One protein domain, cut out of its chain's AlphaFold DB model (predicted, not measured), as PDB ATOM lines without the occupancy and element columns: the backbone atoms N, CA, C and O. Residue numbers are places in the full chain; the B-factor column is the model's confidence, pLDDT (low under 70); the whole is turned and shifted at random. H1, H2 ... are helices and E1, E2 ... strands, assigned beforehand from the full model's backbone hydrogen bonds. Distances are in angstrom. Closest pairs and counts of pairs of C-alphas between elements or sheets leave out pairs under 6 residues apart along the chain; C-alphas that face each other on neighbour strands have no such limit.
ATOM      1  N   LEU A 171     109.591  -5.441  24.825       91.31
ATOM      2  CA  LEU A 171     109.726  -6.617  25.673       91.31
ATOM      3  C   LEU A 171     111.014  -6.486  26.496       91.31
ATOM      4  O   LEU A 171     112.108  -6.589  25.951       91.31
ATOM      5  N   VAL A 172     110.883  -6.250  27.802       93.31
ATOM      6  CA  VAL A 172     112.016  -5.950  28.702       93.31
ATOM      7  C   VAL A 172     112.366  -7.100  29.634       93.31
ATOM      8  O   VAL A 172     113.305  -7.004  30.417       93.31
ATOM      9  N   GLY A 173     111.624  -8.201  29.592       94.00
ATOM     10  CA  GLY A 173     112.007  -9.376  30.350       94.00
ATOM     11  C   GLY A 173     110.994 -10.495  30.334       94.00
ATOM     12  O   GLY A 173     109.939 -10.428  29.700       94.00
ATOM     13  N   LEU A 174     111.330 -11.540  31.075       94.06
ATOM     14  CA  LEU A 174     110.504 -12.719  31.236       94.06
ATOM     15  C   LEU A 174     110.634 -13.277  32.650       94.06
ATOM     16  O   LEU A 174     111.670 -13.178  33.305       94.06
ATOM     17  N   LYS A 175     109.567 -13.914  33.107       93.56
ATOM     18  CA  LYS A 175     109.520 -14.687  34.336       93.56
ATOM     19  C   LYS A 175     109.164 -16.125  34.003       93.56
ATOM     20  O   LYS A 175     108.132 -16.402  33.392       93.56
ATOM     21  N   LEU A 176     110.017 -17.028  34.460       89.88
ATOM     22  CA  LEU A 176     109.798 -18.461  34.427       89.88
ATOM     23  C   LEU A 176     108.915 -18.872  35.602       89.88
ATOM     24  O   LEU A 176     109.065 -18.389  36.731       89.88
ATOM     25  N   ASN A 177     107.995 -19.791  35.340       86.12
ATOM     26  CA  ASN A 177     107.258 -20.464  36.391       86.12
ATOM     27  C   ASN A 177     108.015 -21.731  36.810       86.12
ATOM     28  O   ASN A 177     108.155 -22.669  36.034       86.12
ATOM     29  N   ASN A 178     108.473 -21.772  38.062       84.19
ATOM     30  CA  ASN A 178     109.253 -22.895  38.593       84.19
ATOM     31  C   ASN A 178     108.499 -24.235  38.571       84.19
ATOM     32  O   ASN A 178     109.134 -25.284  38.532       84.19
ATOM     33  N   ASN A 179     107.164 -24.204  38.605       87.81
ATOM     34  CA  ASN A 179     106.329 -25.409  38.598       87.81
ATOM     35  C   ASN A 179     105.887 -25.819  37.185       87.81
ATOM     36  O   ASN A 179     105.411 -26.934  37.000       87.81
ATOM     37  N   ASP A 180     106.015 -24.920  36.206       87.19
ATOM     38  CA  ASP A 180     105.658 -25.154  34.807       87.19
ATOM     39  C   ASP A 180     106.566 -24.300  33.904       87.19
ATOM     40  O   ASP A 180     106.198 -23.182  33.531       87.19
ATOM     41  N   PRO A 181     107.778 -24.786  33.573       79.62
ATOM     42  CA  PRO A 181     108.773 -24.002  32.841       79.62
ATOM     43  C   PRO A 181     108.333 -23.557  31.440       79.62
ATOM     44  O   PRO A 181     108.916 -22.624  30.893       79.62
ATOM     45  N   LEU A 182     107.311 -24.199  30.859       83.75
ATOM     46  CA  LEU A 182     106.749 -23.817  29.560       83.75
ATOM     47  C   LEU A 182     105.761 -22.649  29.671       83.75
ATOM     48  O   LEU A 182     105.440 -22.009  28.669       83.75
ATOM     49  N   ARG A 183     105.306 -22.324  30.885       86.75
ATOM     50  CA  ARG A 183     104.462 -21.162  31.149       86.75
ATOM     51  C   ARG A 183     105.317 -19.926  31.414       86.75
ATOM     52  O   ARG A 183     105.609 -19.569  32.558       86.75
ATOM     53  N   LEU A 184     105.677 -19.255  30.325       88.75
ATOM     54  CA  LEU A 184     106.409 -17.992  30.339       88.75
ATOM     55  C   LEU A 184     105.473 -16.820  30.652       88.75
ATOM     56  O   LEU A 184     104.365 -16.730  30.128       88.75
ATOM     57  N   THR A 185     105.926 -15.907  31.506       93.19
ATOM     58  CA  THR A 185     105.290 -14.597  31.705       93.19
ATOM     59  C   THR A 185     106.211 -13.530  31.139       93.19
ATOM     60  O   THR A 185     107.366 -13.464  31.543       93.19
ATOM     61  N   PHE A 186     105.721 -12.695  30.232       93.25
ATOM     62  CA  PHE A 186     106.511 -11.634  29.609       93.25
ATOM     63  C   PHE A 186     106.298 -10.298  30.324       93.25
ATOM     64  O   PHE A 186     105.208 -10.022  30.827       93.25
ATOM     65  N   ILE A 187     107.354  -9.490  30.403       93.56
ATOM     66  CA  ILE A 187     107.358  -8.178  31.055       93.56
ATOM     67  C   ILE A 187     107.570  -7.126  29.969       93.56
ATOM     68  O   ILE A 187     108.570  -7.164  29.254       93.56
ATOM     69  N   MET A 188     106.629  -6.191  29.865       90.38
ATOM     70  CA  MET A 188     106.608  -5.156  28.833       90.38
ATOM     71  C   MET A 188     106.859  -3.780  29.449       90.38
ATOM     72  O   MET A 188     106.295  -3.457  30.495       90.38
ATOM     73  N   ALA A 189     107.655  -2.954  28.776       90.00
ATOM     74  CA  ALA A 189     107.665  -1.511  28.975       90.00
ATOM     75  C   ALA A 189     106.791  -0.885  27.888       90.00
ATOM     76  O   ALA A 189     107.010  -1.162  26.716       90.00
ATOM     77  N   LEU A 190     105.803  -0.072  28.259       84.19
ATOM     78  CA  LEU A 190     104.799   0.425  27.308       84.19
ATOM     79  C   LEU A 190     105.272   1.615  26.460       84.19
ATOM     80  O   LEU A 190     104.665   1.882  25.436       84.19
ATOM     81  N   GLY A 191     106.366   2.279  26.846       85.50
ATOM     82  CA  GLY A 191     106.858   3.454  26.129       85.50
ATOM     83  C   GLY A 191     105.964   4.679  26.343       85.50
ATOM     84  O   GLY A 191     105.509   4.907  27.468       85.50
ATOM     85  N   ASP A 192     105.754   5.464  25.286       82.00
ATOM     86  CA  ASP A 192     104.847   6.619  25.302       82.00
ATOM     87  C   ASP A 192     103.377   6.160  25.387       82.00
ATOM     88  O   ASP A 192     103.055   5.043  24.987       82.00
ATOM     89  N   GLU A 193     102.487   6.999  25.945       65.19
ATOM     90  CA  GLU A 193     101.114   6.608  26.318       65.19
ATOM     91  C   GLU A 193     100.374   5.855  25.189       65.19
ATOM     92  O   GLU A 193     100.101   6.436  24.136       65.19
ATOM     93  N   PRO A 194     100.018   4.573  25.398       64.69
ATOM     94  CA  PRO A 194      99.306   3.798  24.395       64.69
ATOM     95  C   PRO A 194      97.867   4.299  24.259       64.69
ATOM     96  O   PRO A 194      97.202   4.607  25.247       64.69
ATOM     97  N   GLU A 195      97.348   4.313  23.031       59.12
ATOM     98  CA  GLU A 195      96.014   4.851  22.726       59.12
ATOM     99  C   GLU A 195      94.873   4.110  23.458       59.12
ATOM    100  O   GLU A 195      93.799   4.674  23.675       59.12
ATOM    101  N   SER A 196      95.079   2.837  23.829       66.12
ATOM    102  CA  SER A 196      94.147   2.042  24.643       66.12
ATOM    103  C   SER A 196      94.789   0.761  25.196       66.12
ATOM    104  O   SER A 196      95.782   0.272  24.656       66.12
ATOM    105  N   GLU A 197      94.166   0.141  26.209       66.31
ATOM    106  CA  GLU A 197      94.561  -1.191  26.710       66.31
ATOM    107  C   GLU A 197      94.601  -2.250  25.597       66.31
ATOM    108  O   GLU A 197      95.465  -3.121  25.586       66.31
ATOM    109  N   THR A 198      93.698  -2.164  24.622       54.09
ATOM    110  CA  THR A 198      93.634  -3.111  23.505       54.09
ATOM    111  C   THR A 198      94.882  -3.048  22.620       54.09
ATOM    112  O   THR A 198      95.385  -4.095  22.215       54.09
ATOM    113  N   VAL A 199      95.404  -1.842  22.360       59.09
ATOM    114  CA  VAL A 199      96.635  -1.629  21.573       59.09
ATOM    115  C   VAL A 199      97.839  -2.244  22.289       59.09
ATOM    116  O   VAL A 199      98.625  -2.964  21.675       59.09
ATOM    117  N   VAL A 200      97.908  -2.075  23.614       68.25
ATOM    118  CA  VAL A 200      98.952  -2.681  24.452       68.25
ATOM    119  C   VAL A 200      98.982  -4.201  24.310       68.25
ATOM    120  O   VAL A 200     100.049  -4.786  24.132       68.25
ATOM    121  N   TYR A 201      97.822  -4.864  24.370       69.81
ATOM    122  CA  TYR A 201      97.768  -6.322  24.241       69.81
ATOM    123  C   TYR A 201      98.170  -6.809  22.846       69.81
ATOM    124  O   TYR A 201      98.834  -7.844  22.747       69.81
ATOM    125  N   SER A 202      97.797  -6.098  21.776       64.94
ATOM    126  CA  SER A 202      98.200  -6.479  20.416       64.94
ATOM    127  C   SER A 202      99.702  -6.331  20.190       64.94
ATOM    128  O   SER A 202     100.322  -7.255  19.666       64.94
ATOM    129  N   GLU A 203     100.298  -5.227  20.642       73.75
ATOM    130  CA  GLU A 203     101.746  -5.010  20.536       73.75
ATOM    131  C   GLU A 203     102.516  -6.026  21.381       73.75
ATOM    132  O   GLU A 203     103.494  -6.616  20.920       73.75
ATOM    133  N   ALA A 204     102.038  -6.310  22.596       80.50
ATOM    134  CA  ALA A 204     102.626  -7.337  23.444       80.50
ATOM    135  C   ALA A 204     102.562  -8.725  22.791       80.50
ATOM    136  O   ALA A 204     103.558  -9.444  22.801       80.50
ATOM    137  N   ALA A 205     101.429  -9.101  22.192       80.31
ATOM    138  CA  ALA A 205     101.298 -10.378  21.493       80.31
ATOM    139  C   ALA A 205     102.270 -10.480  20.305       80.31
ATOM    140  O   ALA A 205     102.949 -11.495  20.161       80.31
ATOM    141  N   GLN A 206     102.392  -9.415  19.508       81.06
ATOM    142  CA  GLN A 206     103.328  -9.359  18.385       81.06
ATOM    143  C   GLN A 206     104.786  -9.492  18.849       81.06
ATOM    144  O   GLN A 206     105.543 -10.288  18.294       81.06
ATOM    145  N   LEU A 207     105.182  -8.767  19.900       88.00
ATOM    146  CA  LEU A 207     106.539  -8.825  20.453       88.00
ATOM    147  C   LEU A 207     106.860 -10.194  21.072       88.00
ATOM    148  O   LEU A 207     107.988 -10.677  20.955       88.00
ATOM    149  N   VAL A 208     105.871 -10.857  21.676       88.38
ATOM    150  CA  VAL A 208     106.004 -12.243  22.152       88.38
ATOM    151  C   VAL A 208     106.179 -13.214  20.984       88.38
ATOM    152  O   VAL A 208     107.069 -14.065  21.032       88.38
ATOM    153  N   ASP A 209     105.398 -13.074  19.913       86.00
ATOM    154  CA  ASP A 209     105.549 -13.902  18.713       86.00
ATOM    155  C   ASP A 209     106.929 -13.707  18.060       86.00
ATOM    156  O   ASP A 209     107.536 -14.671  17.579       86.00
ATOM    157  N   TYR A 210     107.478 -12.488  18.088       91.50
ATOM    158  CA  TYR A 210     108.838 -12.200  17.614       91.50
ATOM    159  C   TYR A 210     109.890 -12.863  18.484       91.50
ATOM    160  O   TYR A 210     110.784 -13.525  17.961       91.50
ATOM    161  N   PHE A 211     109.746 -12.777  19.804       92.69
ATOM    162  CA  PHE A 211     110.632 -13.471  20.729       92.69
ATOM    163  C   PHE A 211     110.649 -14.986  20.475       92.69
ATOM    164  O   PHE A 211     111.717 -15.585  20.343       92.69
ATOM    165  N   LEU A 212     109.476 -15.612  20.337       90.94
ATOM    166  CA  LEU A 212     109.373 -17.043  20.034       90.94
ATOM    167  C   LEU A 212     109.948 -17.386  18.652       90.94
ATOM    168  O   LEU A 212     110.561 -18.440  18.485       90.94
ATOM    169  N   THR A 213     109.803 -16.487  17.676       91.50
ATOM    170  CA  THR A 213     110.420 -16.628  16.353       91.50
ATOM    171  C   THR A 213     111.947 -16.637  16.452       91.50
ATOM    172  O   THR A 213     112.579 -17.521  15.875       91.50
ATOM    173  N   CYS A 214     112.542 -15.732  17.235       92.75
ATOM    174  CA  CYS A 214     113.986 -15.706  17.484       92.75
ATOM    175  C   CYS A 214     114.499 -16.985  18.157       92.75
ATOM    176  O   CYS A 214     115.614 -17.410  17.878       92.75
ATOM    177  N   LEU A 215     113.696 -17.627  19.012       92.31
ATOM    178  CA  LEU A 215     114.061 -18.916  19.611       92.31
ATOM    179  C   LEU A 215     113.998 -20.083  18.615       92.31
ATOM    180  O   LEU A 215     114.691 -21.085  18.792       92.31
ATOM    181  N   ALA A 216     113.146 -19.983  17.595       92.69
ATOM    182  CA  ALA A 216     112.921 -21.046  16.617       92.69
ATOM    183  C   ALA A 216     113.845 -20.961  15.390       92.69
ATOM    184  O   ALA A 216     114.002 -21.953  14.674       92.69
ATOM    185  N   ILE A 217     114.433 -19.792  15.124       94.00
ATOM    186  CA  ILE A 217     115.257 -19.530  13.941       94.00
ATOM    187  C   ILE A 217     116.736 -19.438  14.337       94.00
ATOM    188  O   ILE A 217     117.063 -18.749  15.300       94.00
ATOM    189  N   PRO A 218     117.658 -20.093  13.600       94.06
ATOM    190  CA  PRO A 218     119.089 -19.944  13.845       94.06
ATOM    191  C   PRO A 218     119.530 -18.481  13.751       94.06
ATOM    192  O   PRO A 218     119.183 -17.796  12.796       94.06
ATOM    193  N   GLU A 219     120.380 -18.035  14.672       89.81
ATOM    194  CA  GLU A 219     120.851 -16.641  14.737       89.81
ATOM    195  C   GLU A 219     121.451 -16.136  13.412       89.81
ATOM    196  O   GLU A 219     121.157 -15.034  12.961       89.81
ATOM    197  N   LYS A 220     122.204 -16.990  12.707       90.38
ATOM    198  CA  LYS A 220     122.772 -16.690  11.378       90.38
ATOM    199  C   LYS A 220     121.735 -16.378  10.284       90.38
ATOM    200  O   LYS A 220     122.108 -15.857   9.234       90.38
ATOM    201  N   ASP A 221     120.469 -16.731  10.507       93.06
ATOM    202  CA  ASP A 221     119.355 -16.513   9.584       93.06
ATOM    203  C   ASP A 221     118.493 -15.295   9.998       93.06
ATOM    204  O   ASP A 221     117.528 -14.965   9.310       93.06
ATOM    205  N   LEU A 222     118.830 -14.599  11.094       92.38
ATOM    206  CA  LEU A 222     118.109 -13.419  11.594       92.38
ATOM    207  C   LEU A 222     118.573 -12.121  10.908       92.38
ATOM    208  O   LEU A 222     119.102 -11.217  11.546       92.38
ATOM    209  N   TRP A 223     118.392 -12.020   9.589       92.25
ATOM    210  CA  TRP A 223     118.745 -10.814   8.830       92.25
ATOM    211  C   TRP A 223     117.841 -10.586   7.613       92.25
ATOM    212  O   TRP A 223     117.268 -11.520   7.050       92.25
ATOM    213  N   VAL A 224     117.758  -9.326   7.178       92.19
ATOM    214  CA  VAL A 224     117.078  -8.886   5.947       92.19
ATOM    215  C   VAL A 224     117.965  -7.912   5.170       92.19
ATOM    216  O   VAL A 224     118.846  -7.277   5.748       92.19
ATOM    217  N   ASN A 225     117.777  -7.817   3.854       88.75
ATOM    218  CA  ASN A 225     118.598  -6.981   2.979       88.75
ATOM    219  C   ASN A 225     117.900  -6.666   1.645       88.75
ATOM    220  O   ASN A 225     117.976  -7.434   0.691       88.75
ATOM    221  N   LEU A 226     117.297  -5.489   1.511       85.38
ATOM    222  CA  LEU A 226     116.757  -4.986   0.238       85.38
ATOM    223  C   LEU A 226     117.793  -4.194  -0.565       85.38
ATOM    224  O   LEU A 226     117.548  -3.062  -0.979       85.38
ATOM    225  N   SER A 227     118.974  -4.766  -0.784       82.12
ATOM    226  CA  SER A 227     119.980  -4.139  -1.644       82.12
ATOM    227  C   SER A 227     119.623  -4.332  -3.127       82.12
ATOM    228  O   SER A 227     119.481  -5.476  -3.566       82.12
ATOM    229  N   PRO A 228     119.563  -3.262  -3.947       74.69
ATOM    230  CA  PRO A 228     119.337  -3.390  -5.391       74.69
ATOM    231  C   PRO A 228     120.388  -4.251  -6.111       74.69
ATOM    232  O   PRO A 228     120.104  -4.819  -7.168       74.69
ATOM    233  N   ALA A 229     121.596  -4.345  -5.543       77.50
ATOM    234  CA  ALA A 229     122.712  -5.117  -6.084       77.50
ATOM    235  C   ALA A 229     122.679  -6.607  -5.688       77.50
ATOM    236  O   ALA A 229     123.349  -7.414  -6.325       77.50
ATOM    237  N   GLU A 230     121.900  -6.989  -4.669       80.19
ATOM    238  CA  GLU A 230     121.877  -8.348  -4.105       80.19
ATOM    239  C   GLU A 230     120.481  -8.983  -4.233       80.19
ATOM    240  O   GLU A 230     119.850  -9.355  -3.246       80.19
ATOM    241  N   LYS A 231     119.988  -9.117  -5.470       80.12
ATOM    242  CA  LYS A 231     118.612  -9.574  -5.758       80.12
ATOM    243  C   LYS A 231     118.264 -10.956  -5.196       80.12
ATOM    244  O   LYS A 231     117.102 -11.200  -4.890       80.12
ATOM    245  N   ASP A 232     119.257 -11.826  -5.035       83.50
ATOM    246  CA  ASP A 232     119.070 -13.198  -4.547       83.50
ATOM    247  C   ASP A 232     119.350 -13.344  -3.040       83.50
ATOM    248  O   ASP A 232     119.231 -14.433  -2.482       83.50
ATOM    249  N   ARG A 233     119.726 -12.255  -2.355       87.19
ATOM    250  CA  ARG A 233     120.066 -12.244  -0.925       87.19
ATOM    251  C   ARG A 233     119.199 -11.225  -0.190       87.19
ATOM    252  O   ARG A 233     119.693 -10.219   0.309       87.19
ATOM    253  N   ILE A 234     117.900 -11.512  -0.141       89.62
ATOM    254  CA  ILE A 234     116.892 -10.623   0.450       89.62
ATOM    255  C   ILE A 234     116.608 -10.985   1.905       89.62
ATOM    256  O   ILE A 234     116.672 -10.135   2.788       89.62
ATOM    257  N   ILE A 235     116.281 -12.247   2.151       93.62
ATOM    258  CA  ILE A 235     115.904 -12.769   3.461       93.62
ATOM    259  C   ILE A 235     116.059 -14.294   3.432       93.62
ATOM    260  O   ILE A 235     115.761 -14.901   2.399       93.62
ATOM    261  N   PRO A 236     116.510 -14.942   4.515       93.19
ATOM    262  CA  PRO A 236     116.506 -16.401   4.602       93.19
ATOM    263  C   PRO A 236     115.092 -16.986   4.512       93.19
ATOM    264  O   PRO A 236     114.151 -16.460   5.105       93.19
ATOM    265  N   ASP A 237     114.938 -18.119   3.820       88.00
ATOM    266  CA  ASP A 237     113.639 -18.782   3.604       88.00
ATOM    267  C   ASP A 237     112.894 -19.128   4.901       88.00
ATOM    268  O   ASP A 237     111.662 -19.179   4.928       88.00
ATOM    269  N   THR A 238     113.634 -19.433   5.967       88.62
ATOM    270  CA  THR A 238     113.103 -19.740   7.302       88.62
ATOM    271  C   THR A 238     112.464 -18.502   7.918       88.62
ATOM    272  O   THR A 238     111.303 -18.554   8.326       88.62
ATOM    273  N   LEU A 239     113.178 -17.377   7.897       89.69
ATOM    274  CA  LEU A 239     112.713 -16.101   8.424       89.69
ATOM    275  C   LEU A 239     111.598 -15.489   7.569       89.69
ATOM    276  O   LEU A 239     110.591 -15.050   8.120       89.69
ATOM    277  N   GLY A 240     111.696 -15.533   6.238       85.38
ATOM    278  CA  GLY A 240     110.702 -14.936   5.331       85.38
ATOM    279  C   GLY A 240     109.306 -15.566   5.385       85.38
ATOM    280  O   GLY A 240     108.326 -14.961   4.944       85.38
ATOM    281  N   LYS A 241     109.180 -16.763   5.968       82.38
ATOM    282  CA  LYS A 241     107.882 -17.410   6.227       82.38
ATOM    283  C   LYS A 241     107.193 -16.891   7.490       82.38
ATOM    284  O   LYS A 241     105.998 -17.134   7.653       82.38
ATOM    285  N   THR A 242     107.912 -16.188   8.358       82.56
ATOM    286  CA  THR A 242     107.391 -15.657   9.626       82.56
ATOM    287  C   THR A 242     106.824 -14.250   9.466       82.56
ATOM    288  O   THR A 242     107.103 -13.572   8.474       82.56
ATOM    289  N   MET A 243     106.014 -13.804  10.432       79.06
ATOM    290  CA  MET A 243     105.573 -12.406  10.483       79.06
ATOM    291  C   MET A 243     106.764 -11.475  10.740       79.06
ATOM    292  O   MET A 243     106.957 -10.520   9.998       79.06
ATOM    293  N   MET A 244     107.626 -11.833  11.701       88.31
ATOM    294  CA  MET A 244     108.829 -11.071  12.050       88.31
ATOM    295  C   MET A 244     109.706 -10.781  10.828       88.31
ATOM    296  O   MET A 244     110.107  -9.644  10.611       88.31
ATOM    297  N   GLY A 245     109.976 -11.790   9.996       90.00
ATOM    298  CA  GLY A 245     110.794 -11.618   8.798       90.00
ATOM    299  C   GLY A 245     110.199 -10.654   7.776       90.00
ATOM    300  O   GLY A 245     110.923  -9.867   7.169       90.00
ATOM    301  N   LYS A 246     108.877 -10.693   7.598       84.75
ATOM    302  CA  LYS A 246     108.166  -9.786   6.687       84.75
ATOM    303  C   LYS A 246     108.183  -8.357   7.214       84.75
ATOM    304  O   LYS A 246     108.450  -7.442   6.441       84.75
ATOM    305  N   ASP A 247     107.969  -8.179   8.511       86.25
ATOM    306  CA  ASP A 247     107.989  -6.866   9.149       86.25
ATOM    307  C   ASP A 247     109.394  -6.264   9.153       86.25
ATOM    308  O   ASP A 247     109.549  -5.105   8.781       86.25
ATOM    309  N   LEU A 248     110.436  -7.052   9.449       90.06
ATOM    310  CA  LEU A 248     111.829  -6.617   9.300       90.06
ATOM    311  C   LEU A 248     112.119  -6.152   7.869       90.06
ATOM    312  O   LEU A 248     112.724  -5.099   7.668       90.06
ATOM    313  N   LEU A 249     111.654  -6.905   6.869       89.31
ATOM    314  CA  LEU A 249     111.819  -6.532   5.467       89.31
ATOM    315  C   LEU A 249     111.066  -5.235   5.126       89.31
ATOM    316  O   LEU A 249     111.567  -4.411   4.362       89.31
ATOM    317  N   ALA A 250     109.888  -5.028   5.719       85.94
ATOM    318  CA  ALA A 250     109.129  -3.790   5.586       85.94
ATOM    319  C   ALA A 250     109.875  -2.593   6.187       85.94
ATOM    320  O   ALA A 250     109.945  -1.538   5.559       85.94
ATOM    321  N   GLN A 251     110.462  -2.760   7.375       86.88
ATOM    322  CA  GLN A 251     111.248  -1.712   8.024       86.88
ATOM    323  C   GLN A 251     112.496  -1.367   7.211       86.88
ATOM    324  O   GLN A 251     112.799  -0.192   7.016       86.88
ATOM    325  N   ASP A 252     113.173  -2.367   6.648       89.00
ATOM    326  CA  ASP A 252     114.319  -2.150   5.763       89.00
ATOM    327  C   ASP A 252     113.936  -1.403   4.466       89.00
ATOM    328  O   ASP A 252     114.718  -0.607   3.936       89.00
ATOM    329  N   TYR A 253     112.716  -1.610   3.963       87.75
ATOM    330  CA  TYR A 253     112.167  -0.845   2.845       87.75
ATOM    331  C   TYR A 253     111.863   0.609   3.238       87.75
ATOM    332  O   TYR A 253     112.299   1.535   2.546       87.75
ATOM    333  N   LEU A 254     111.169   0.820   4.361       86.69
ATOM    334  CA  LEU A 254     110.843   2.156   4.868       86.69
ATOM    335  C   LEU A 254     112.107   2.960   5.180       86.69
ATOM    336  O   LEU A 254     112.182   4.130   4.814       86.69
ATOM    337  N   LEU A 255     113.135   2.331   5.757       86.75
ATOM    338  CA  LEU A 255     114.432   2.955   6.020       86.75
ATOM    339  C   LEU A 255     115.081   3.479   4.732       86.75
ATOM    340  O   LEU A 255     115.613   4.589   4.708       86.75
ATOM    341  N   LYS A 256     115.004   2.717   3.635       85.56
ATOM    342  CA  LYS A 256     115.530   3.144   2.328       85.56
ATOM    343  C   LYS A 256     114.750   4.313   1.750       85.56
ATOM    344  O   LYS A 256     115.365   5.259   1.259       85.56
ATOM    345  N   GLN A 257     113.421   4.272   1.826       86.88
ATOM    346  CA  GLN A 257     112.591   5.400   1.403       86.88
ATOM    347  C   GLN A 257     112.867   6.644   2.246       86.88
ATOM    348  O   GLN A 257     112.963   7.744   1.706       86.88
ATOM    349  N   PHE A 258     113.038   6.470   3.554       87.25
ATOM    350  CA  PHE A 258     113.311   7.552   4.484       87.25
ATOM    351  C   PHE A 258     114.654   8.208   4.180       87.25
ATOM    352  O   PHE A 258     114.708   9.418   3.976       87.25
ATOM    353  N   ASN A 259     115.711   7.409   4.020       85.94
ATOM    354  CA  ASN A 259     117.031   7.903   3.641       85.94
ATOM    355  C   ASN A 259     116.996   8.647   2.290       85.94
ATOM    356  O   ASN A 259     117.477   9.774   2.176       85.94
ATOM    357  N   ALA A 260     116.335   8.074   1.276       86.62
ATOM    358  CA  ALA A 260     116.161   8.736  -0.019       86.62
ATOM    359  C   ALA A 260     115.400  10.071   0.092       86.62
ATOM    360  O   ALA A 260     115.746  11.033  -0.590       86.62
ATOM    361  N   SER A 261     114.398  10.142   0.973       88.19
ATOM    362  CA  SER A 261     113.617  11.360   1.217       88.19
ATOM    363  C   SER A 261     114.452  12.437   1.909       88.19
ATOM    364  O   SER A 261     114.405  13.600   1.512       88.19
ATOM    365  N   LEU A 262     115.276  12.060   2.892       86.19
ATOM    366  CA  LEU A 262     116.177  12.989   3.577       86.19
ATOM    367  C   LEU A 262     117.193  13.628   2.626       86.19
ATOM    368  O   LEU A 262     117.499  14.802   2.797       86.19
ATOM    369  N   MET A 263     117.661  12.890   1.616       85.94
ATOM    370  CA  MET A 263     118.619  13.374   0.614       85.94
ATOM    371  C   MET A 263     117.963  14.032  -0.609       85.94
ATOM    372  O   MET A 263     118.673  14.472  -1.516       85.94
ATOM    373  N   TYR A 264     116.631  14.098  -0.686       88.69
ATOM    374  CA  TYR A 264     115.960  14.617  -1.875       88.69
ATOM    375  C   TYR A 264     116.158  16.141  -2.002       88.69
ATOM    376  O   TYR A 264     115.654  16.878  -1.148       88.69
ATOM    377  N   VAL A 298     123.154   1.401   4.804       82.44
ATOM    378  CA  VAL A 298     122.999   1.507   6.256       82.44
ATOM    379  C   VAL A 298     122.645   0.134   6.813       82.44
ATOM    380  O   VAL A 298     121.787  -0.556   6.260       82.44
ATOM    381  N   TRP A 299     123.305  -0.252   7.897       84.19
ATOM    382  CA  TRP A 299     123.043  -1.472   8.647       84.19
ATOM    383  C   TRP A 299     122.527  -1.104  10.031       84.19
ATOM    384  O   TRP A 299     123.129  -0.272  10.697       84.19
ATOM    385  N   ILE A 300     121.438  -1.739  10.462       88.38
ATOM    386  CA  ILE A 300     120.977  -1.680  11.851       88.38
ATOM    387  C   ILE A 300     121.339  -3.015  12.487       88.38
ATOM    388  O   ILE A 300     120.880  -4.059  12.017       88.38
ATOM    389  N   VAL A 301     122.196  -2.990  13.504       89.25
ATOM    390  CA  VAL A 301     122.740  -4.197  14.137       89.25
ATOM    391  C   VAL A 301     122.472  -4.137  15.639       89.25
ATOM    392  O   VAL A 301     122.720  -3.098  16.243       89.25
ATOM    393  N   PRO A 302     121.954  -5.209  16.259       88.56
ATOM    394  CA  PRO A 302     121.795  -5.236  17.703       88.56
ATOM    395  C   PRO A 302     123.142  -5.395  18.409       88.56
ATOM    396  O   PRO A 302     123.962  -6.226  18.016       88.56
ATOM    397  N   GLU A 303     123.334  -4.645  19.490       87.62
ATOM    398  CA  GLU A 303     124.396  -4.924  20.451       87.62
ATOM    399  C   GLU A 303     124.016  -6.091  21.379       87.62
ATOM    400  O   GLU A 303     122.848  -6.479  21.508       87.62
ATOM    401  N   ILE A 304     125.013  -6.654  22.071       85.19
ATOM    402  CA  ILE A 304     124.774  -7.669  23.101       85.19
ATOM    403  C   ILE A 304     124.053  -7.013  24.282       85.19
ATOM    404  O   ILE A 304     124.636  -6.231  25.033       85.19
ATOM    405  N   ALA A 305     122.791  -7.389  24.475       87.69
ATOM    406  CA  ALA A 305     121.985  -6.885  25.574       87.69
ATOM    407  C   ALA A 305     122.491  -7.384  26.940       87.69
ATOM    408  O   ALA A 305     122.888  -8.544  27.099       87.69
ATOM    409  N   LYS A 306     122.425  -6.523  27.962       91.94
ATOM    410  CA  LYS A 306     122.758  -6.901  29.346       91.94
ATOM    411  C   LYS A 306     121.512  -7.393  30.066       91.94
ATOM    412  O   LYS A 306     120.496  -6.701  30.097       91.94
ATOM    413  N   ILE A 307     121.619  -8.560  30.697       92.44
ATOM    414  CA  ILE A 307     120.519  -9.196  31.425       92.44
ATOM    415  C   ILE A 307     120.819  -9.222  32.924       92.44
ATOM    416  O   ILE A 307     121.855  -9.728  33.356       92.44
ATOM    417  N   SER A 308     119.878  -8.727  33.723       93.12
ATOM    418  CA  SER A 308     119.848  -8.903  35.175       93.12
ATOM    419  C   SER A 308     118.878 -10.016  35.552       93.12
ATOM    420  O   SER A 308     117.718 -10.015  35.141       93.12
ATOM    421  N   GLN A 309     119.340 -10.961  36.370       91.81
ATOM    422  CA  GLN A 309     118.534 -12.084  36.837       91.81
ATOM    423  C   GLN A 309     118.275 -11.980  38.340       91.81
ATOM    424  O   GLN A 309     119.200 -11.800  39.131       91.81
ATOM    425  N   PHE A 310     117.019 -12.159  38.747       89.19
ATOM    426  CA  PHE A 310     116.649 -12.276  40.154       89.19
ATOM    427  C   PHE A 310     115.553 -13.330  40.338       89.19
ATOM    428  O   PHE A 310     114.424 -13.186  39.865       89.19
ATOM    429  N   GLY A 311     115.890 -14.419  41.034       86.94
ATOM    430  CA  GLY A 311     115.005 -15.577  41.160       86.94
ATOM    431  C   GLY A 311     114.658 -16.176  39.790       86.94
ATOM    432  O   GLY A 311     115.543 -16.446  38.983       86.94
ATOM    433  N   GLY A 312     113.363 -16.369  39.527       87.06
ATOM    434  CA  GLY A 312     112.848 -16.848  38.236       87.06
ATOM    435  C   GLY A 312     112.627 -15.750  37.190       87.06
ATOM    436  O   GLY A 312     111.933 -16.003  36.213       87.06
ATOM    437  N   VAL A 313     113.131 -14.530  37.404       92.69
ATOM    438  CA  VAL A 313     112.934 -13.382  36.505       92.69
ATOM    439  C   VAL A 313     114.252 -13.012  35.832       92.69
ATOM    440  O   VAL A 313     115.277 -12.908  36.507       92.69
ATOM    441  N   ALA A 314     114.204 -12.771  34.524       93.25
ATOM    442  CA  ALA A 314     115.266 -12.159  33.737       93.25
ATOM    443  C   ALA A 314     114.753 -10.839  33.145       93.25
ATOM    444  O   ALA A 314     113.687 -10.812  32.529       93.25
ATOM    445  N   LEU A 315     115.495  -9.754  33.357       94.12
ATOM    446  CA  LEU A 315     115.193  -8.413  32.860       94.12
ATOM    447  C   LEU A 315     116.351  -7.905  32.009       94.12
ATOM    448  O   LEU A 315     117.507  -8.001  32.420       94.12
ATOM    449  N   THR A 316     116.035  -7.326  30.863       92.00
ATOM    450  CA  THR A 316     116.976  -6.561  30.051       92.00
ATOM    451  C   THR A 316     117.197  -5.201  30.707       92.00
ATOM    452  O   THR A 316     116.243  -4.532  31.103       92.00
ATOM    453  N   THR A 317     118.461  -4.833  30.905       85.56
ATOM    454  CA  THR A 317     118.858  -3.579  31.574       85.56
ATOM    455  C   THR A 317     119.597  -2.609  30.665       85.56
ATOM    456  O   THR A 317     119.804  -1.462  31.049       85.56
ATOM    457  N   ASP A 318     120.054  -3.091  29.514       84.94
ATOM    458  CA  ASP A 318     120.741  -2.304  28.500       84.94
ATOM    459  C   ASP A 318     120.527  -3.007  27.161       84.94
ATOM    460  O   ASP A 318     120.875  -4.185  27.012       84.94
ATOM    461  N   GLU A 319     119.926  -2.290  26.222       83.88
ATOM    462  CA  GLU A 319     119.634  -2.755  24.879       83.88
ATOM    463  C   GLU A 319     119.839  -1.599  23.908       83.88
ATOM    464  O   GLU A 319     119.232  -0.536  24.048       83.88
ATOM    465  N   GLN A 320     120.723  -1.800  22.934       86.81
ATOM    466  CA  GLN A 320     121.082  -0.781  21.958       86.81
ATOM    467  C   GLN A 320     121.123  -1.386  20.560       86.81
ATOM    468  O   GLN A 320     121.397  -2.576  20.369       86.81
ATOM    469  N   LEU A 321     120.784  -0.549  19.588       88.75
ATOM    470  CA  LEU A 321     120.945  -0.837  18.174       88.75
ATOM    471  C   LEU A 321     121.960   0.154  17.626       88.75
ATOM    472  O   LEU A 321     121.783   1.364  17.779       88.75
ATOM    473  N   ASP A 322     122.959  -0.366  16.934       88.50
ATOM    474  CA  ASP A 322     123.917   0.438  16.202       88.50
ATOM    475  C   ASP A 322     123.450   0.675  14.776       88.50
ATOM    476  O   ASP A 322     122.898  -0.210  14.114       88.50
ATOM    477  N   VAL A 323     123.735   1.879  14.284       87.38
ATOM    478  CA  VAL A 323     123.551   2.256  12.886       87.38
ATOM    479  C   VAL A 323     124.929   2.378  12.250       87.38
ATOM    480  O   VAL A 323     125.654   3.339  12.491       87.38
ATOM    481  N   LEU A 324     125.292   1.386  11.441       87.06
ATOM    482  CA  LEU A 324     126.619   1.256  10.847       87.06
ATOM    483  C   LEU A 324     126.583   1.542   9.348       87.06
ATOM    484  O   LEU A 324     125.663   1.127   8.634       87.06
ATOM    485  N   MET A 325     127.632   2.188   8.841       84.81
ATOM    486  CA  MET A 325     127.869   2.254   7.403       84.81
ATOM    487  C   MET A 325     128.456   0.929   6.914       84.81
ATOM    488  O   MET A 325     128.976   0.120   7.682       84.81
ATOM    489  N   GLU A 326     128.409   0.686   5.606       82.69
ATOM    490  CA  GLU A 326     128.904  -0.573   5.038       82.69
ATOM    491  C   GLU A 326     130.375  -0.873   5.366       82.69
ATOM    492  O   GLU A 326     130.738  -2.038   5.530       82.69
ATOM    493  N   GLN A 327     131.220   0.157   5.458       82.44
ATOM    494  CA  GLN A 327     132.627  -0.010   5.826       82.44
ATOM    495  C   GLN A 327     132.771  -0.454   7.286       82.44
ATOM    496  O   GLN A 327     133.470  -1.435   7.541       82.44
ATOM    497  N   ASP A 328     132.050   0.192   8.205       84.75
ATOM    498  CA  ASP A 328     132.051  -0.142   9.635       84.75
ATOM    499  C   ASP A 328     131.520  -1.558   9.864       84.75
ATOM    500  O   ASP A 328     132.142  -2.365  10.555       84.75
ATOM    501  N   TYR A 329     130.421  -1.912   9.192       84.69
ATOM    502  CA  TYR A 329     129.853  -3.256   9.253       84.69
ATOM    503  C   TYR A 329     130.837  -4.322   8.749       84.69
ATOM    504  O   TYR A 329     131.021  -5.363   9.383       84.69
ATOM    505  N   LYS A 330     131.506  -4.081   7.613       84.81
ATOM    506  CA  LYS A 330     132.515  -5.013   7.079       84.81
ATOM    507  C   LYS A 330     133.718  -5.144   8.008       84.81
ATOM    508  O   LYS A 330     134.226  -6.256   8.149       84.81
ATOM    509  N   ALA A 331     134.159  -4.052   8.628       85.12
ATOM    510  CA  ALA A 331     135.232  -4.079   9.615       85.12
ATOM    511  C   ALA A 331     134.828  -4.919  10.836       85.12
ATOM    512  O   ALA A 331     135.553  -5.844  11.204       85.12
ATOM    513  N   LEU A 332     133.632  -4.686  11.384       81.38
ATOM    514  CA  LEU A 332     133.080  -5.438  12.513       81.38
ATOM    515  C   LEU A 332     133.006  -6.945  12.214       81.38
ATOM    516  O   LEU A 332     133.552  -7.762  12.955       81.38
ATOM    517  N   MET A 333     132.415  -7.326  11.078       77.19
ATOM    518  CA  MET A 333     132.310  -8.734  10.664       77.19
ATOM    519  C   MET A 333     133.666  -9.363  10.314       77.19
ATOM    520  O   MET A 333     133.833 -10.581  10.418       77.19
ATOM    521  N   GLY A 334     134.631  -8.551   9.876       70.19
ATOM    522  CA  GLY A 334     136.010  -8.963   9.638       70.19
ATOM    523  C   GLY A 334     136.735  -9.341  10.928       70.19
ATOM    524  O   GLY A 334     137.454 -10.336  10.934       70.19
ATOM    525  N   HIS A 335     136.495  -8.613  12.022       60.19
ATOM    526  CA  HIS A 335     137.062  -8.911  13.340       60.19
ATOM    527  C   HIS A 335     136.434 -10.148  14.001       60.19
ATOM    528  O   HIS A 335     137.162 -10.959  14.564       60.19
ATOM    529  N   ILE A 336     135.122 -10.370  13.842       54.44
ATOM    530  CA  ILE A 336     134.420 -11.547  14.403       54.44
ATOM    531  C   ILE A 336     134.957 -12.878  13.837       54.44
ATOM    532  O   ILE A 336     134.866 -13.916  14.485       54.44
ATOM    533  N   LYS A 337     135.564 -12.879  12.640       45.09
ATOM    534  CA  LYS A 337     136.181 -14.081  12.046       45.09
ATOM    535  C   LYS A 337     137.583 -14.414  12.577       45.09
ATOM    536  O   LYS A 337     138.132 -15.428  12.151       45.09
ATOM    537  N   VAL A 338     138.182 -13.570  13.423       34.81
ATOM    538  CA  VAL A 338     139.611 -13.660  13.785       34.81
ATOM    539  C   VAL A 338     139.856 -14.058  15.248       34.81
ATOM    540  O   VAL A 338     141.002 -14.337  15.578       34.81
TER     541      VAL A 338
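This is residues 171 to 264 and 298 to 338 of the 340 residues of a protein of Candidatus Kentron sp. DK (UniProt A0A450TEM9). A long two-stranded ribbon, E3 and E4 out and E5 and E6 back, is joined at its E4-E5 end by the hairpin E1-E2, and together these strands make a twisted sheet there. H1 crosses E2 and E1 slantwise, H3 meets H1 nearly at a right angle and runs on to near E3, and helices and ribbon make a loosely built frame; H4 folds back from the end of E6, and residues 333 to 338 stick out. The printed part has 135 residues with four named helices and six named strands, in the order E1 E2 H1 H2 H3 E3 E4 E5 E6 H4, of mixed class. The larger sheet has the order E2 E1 E5 E4 and the smaller one E3 E6, both antiparallel. The whole is only just loose, close to compact, with a radius of gyration of the C-alphas of 17.5 A and spans of 51 by 43 by 28 A.

Start with E1, residues 171 to 177, and E2, residues 180 to 189, a hairpin: look for N 175 and O 185, 2.7 A apart. On its other side E1 has E5, residues 313 to 318, as antiparallel neighbour, with N 174 and O 314 at 2.9 A. E5 forms a hairpin with the edge strand E4, residues 306 to 310, where N 308 and O 315 are 2.8 A apart. This sheet is strongly twisted, its C-alphas up to 5.1 A off the best plane. H1, residues 197 to 216, is on the sheet at a height of 6.8 A over it, with a local plane that only just holds, fitted to 6 C-alphas; the two layers are this helix and the sheet. On the local plane H1 stands at 51 degrees to E2, slantwise to the strands; it is over E2 and only just over E1, with 3 C-alphas. The closest C-alphas of E1 and H1 are those of Leu 171 and Leu 207, 6.5 A apart. With residues 209 to 213 alone H1 touches H3, residues 243 to 262, about perpendicular at 73 degrees; the closest C-alphas are those of Tyr 210 and Met 244, 5.7 A. H2, residues 237 to 240, and H3 only just touch, with 3 pairs of C-alphas within 8 A, and only at the corner; the closest are those of Leu 239 and Gly 245, 4.9 A. H3 is near E3, residues 298 to 302, with 7 pairs of C-alphas within 10 A. E5 runs on into E6, residues 321 to 325, at 38 degrees; E6 is antiparallel to E3, with N 299 and O 324 at 2.8 A. The closest C-alphas of E3 and H4, residues 326 to 336, are those of Val 298 and Glu 326, 6.4 A. In H1, H3 and H4 every O i to N i+4 pair is within hydrogen-bond range; H2 is too short for such a pair.

Find C-alpha 171 at (109.726, -6.617, 25.673), where E1 begins. E2 follows, 24.4 A long, and bends by 54 degrees at residue 183. H1 spans 28.9 A, and after four-residue H2 comes H3, 28.4 A, from C-alpha 243 at (105.573, -12.406, 10.483). Beyond the cut come E3, E4, E5, 15.7 A long, and E6; H4 covers 15.4 A to C-alpha 336 at (134.420, -11.547, 14.403).

The C-alphas farthest apart are those of Asn 179 and Tyr 264, 57.7 A. Residues 265 to 297 are not printed; C-alphas 264 and 298 are 17.0 A apart across this cut. The link from H1 to H2 is long, 20 residues. The mean pLDDT of the printed part is 84.4; it is under 70 at residues 193 to 202 and 335 to 338.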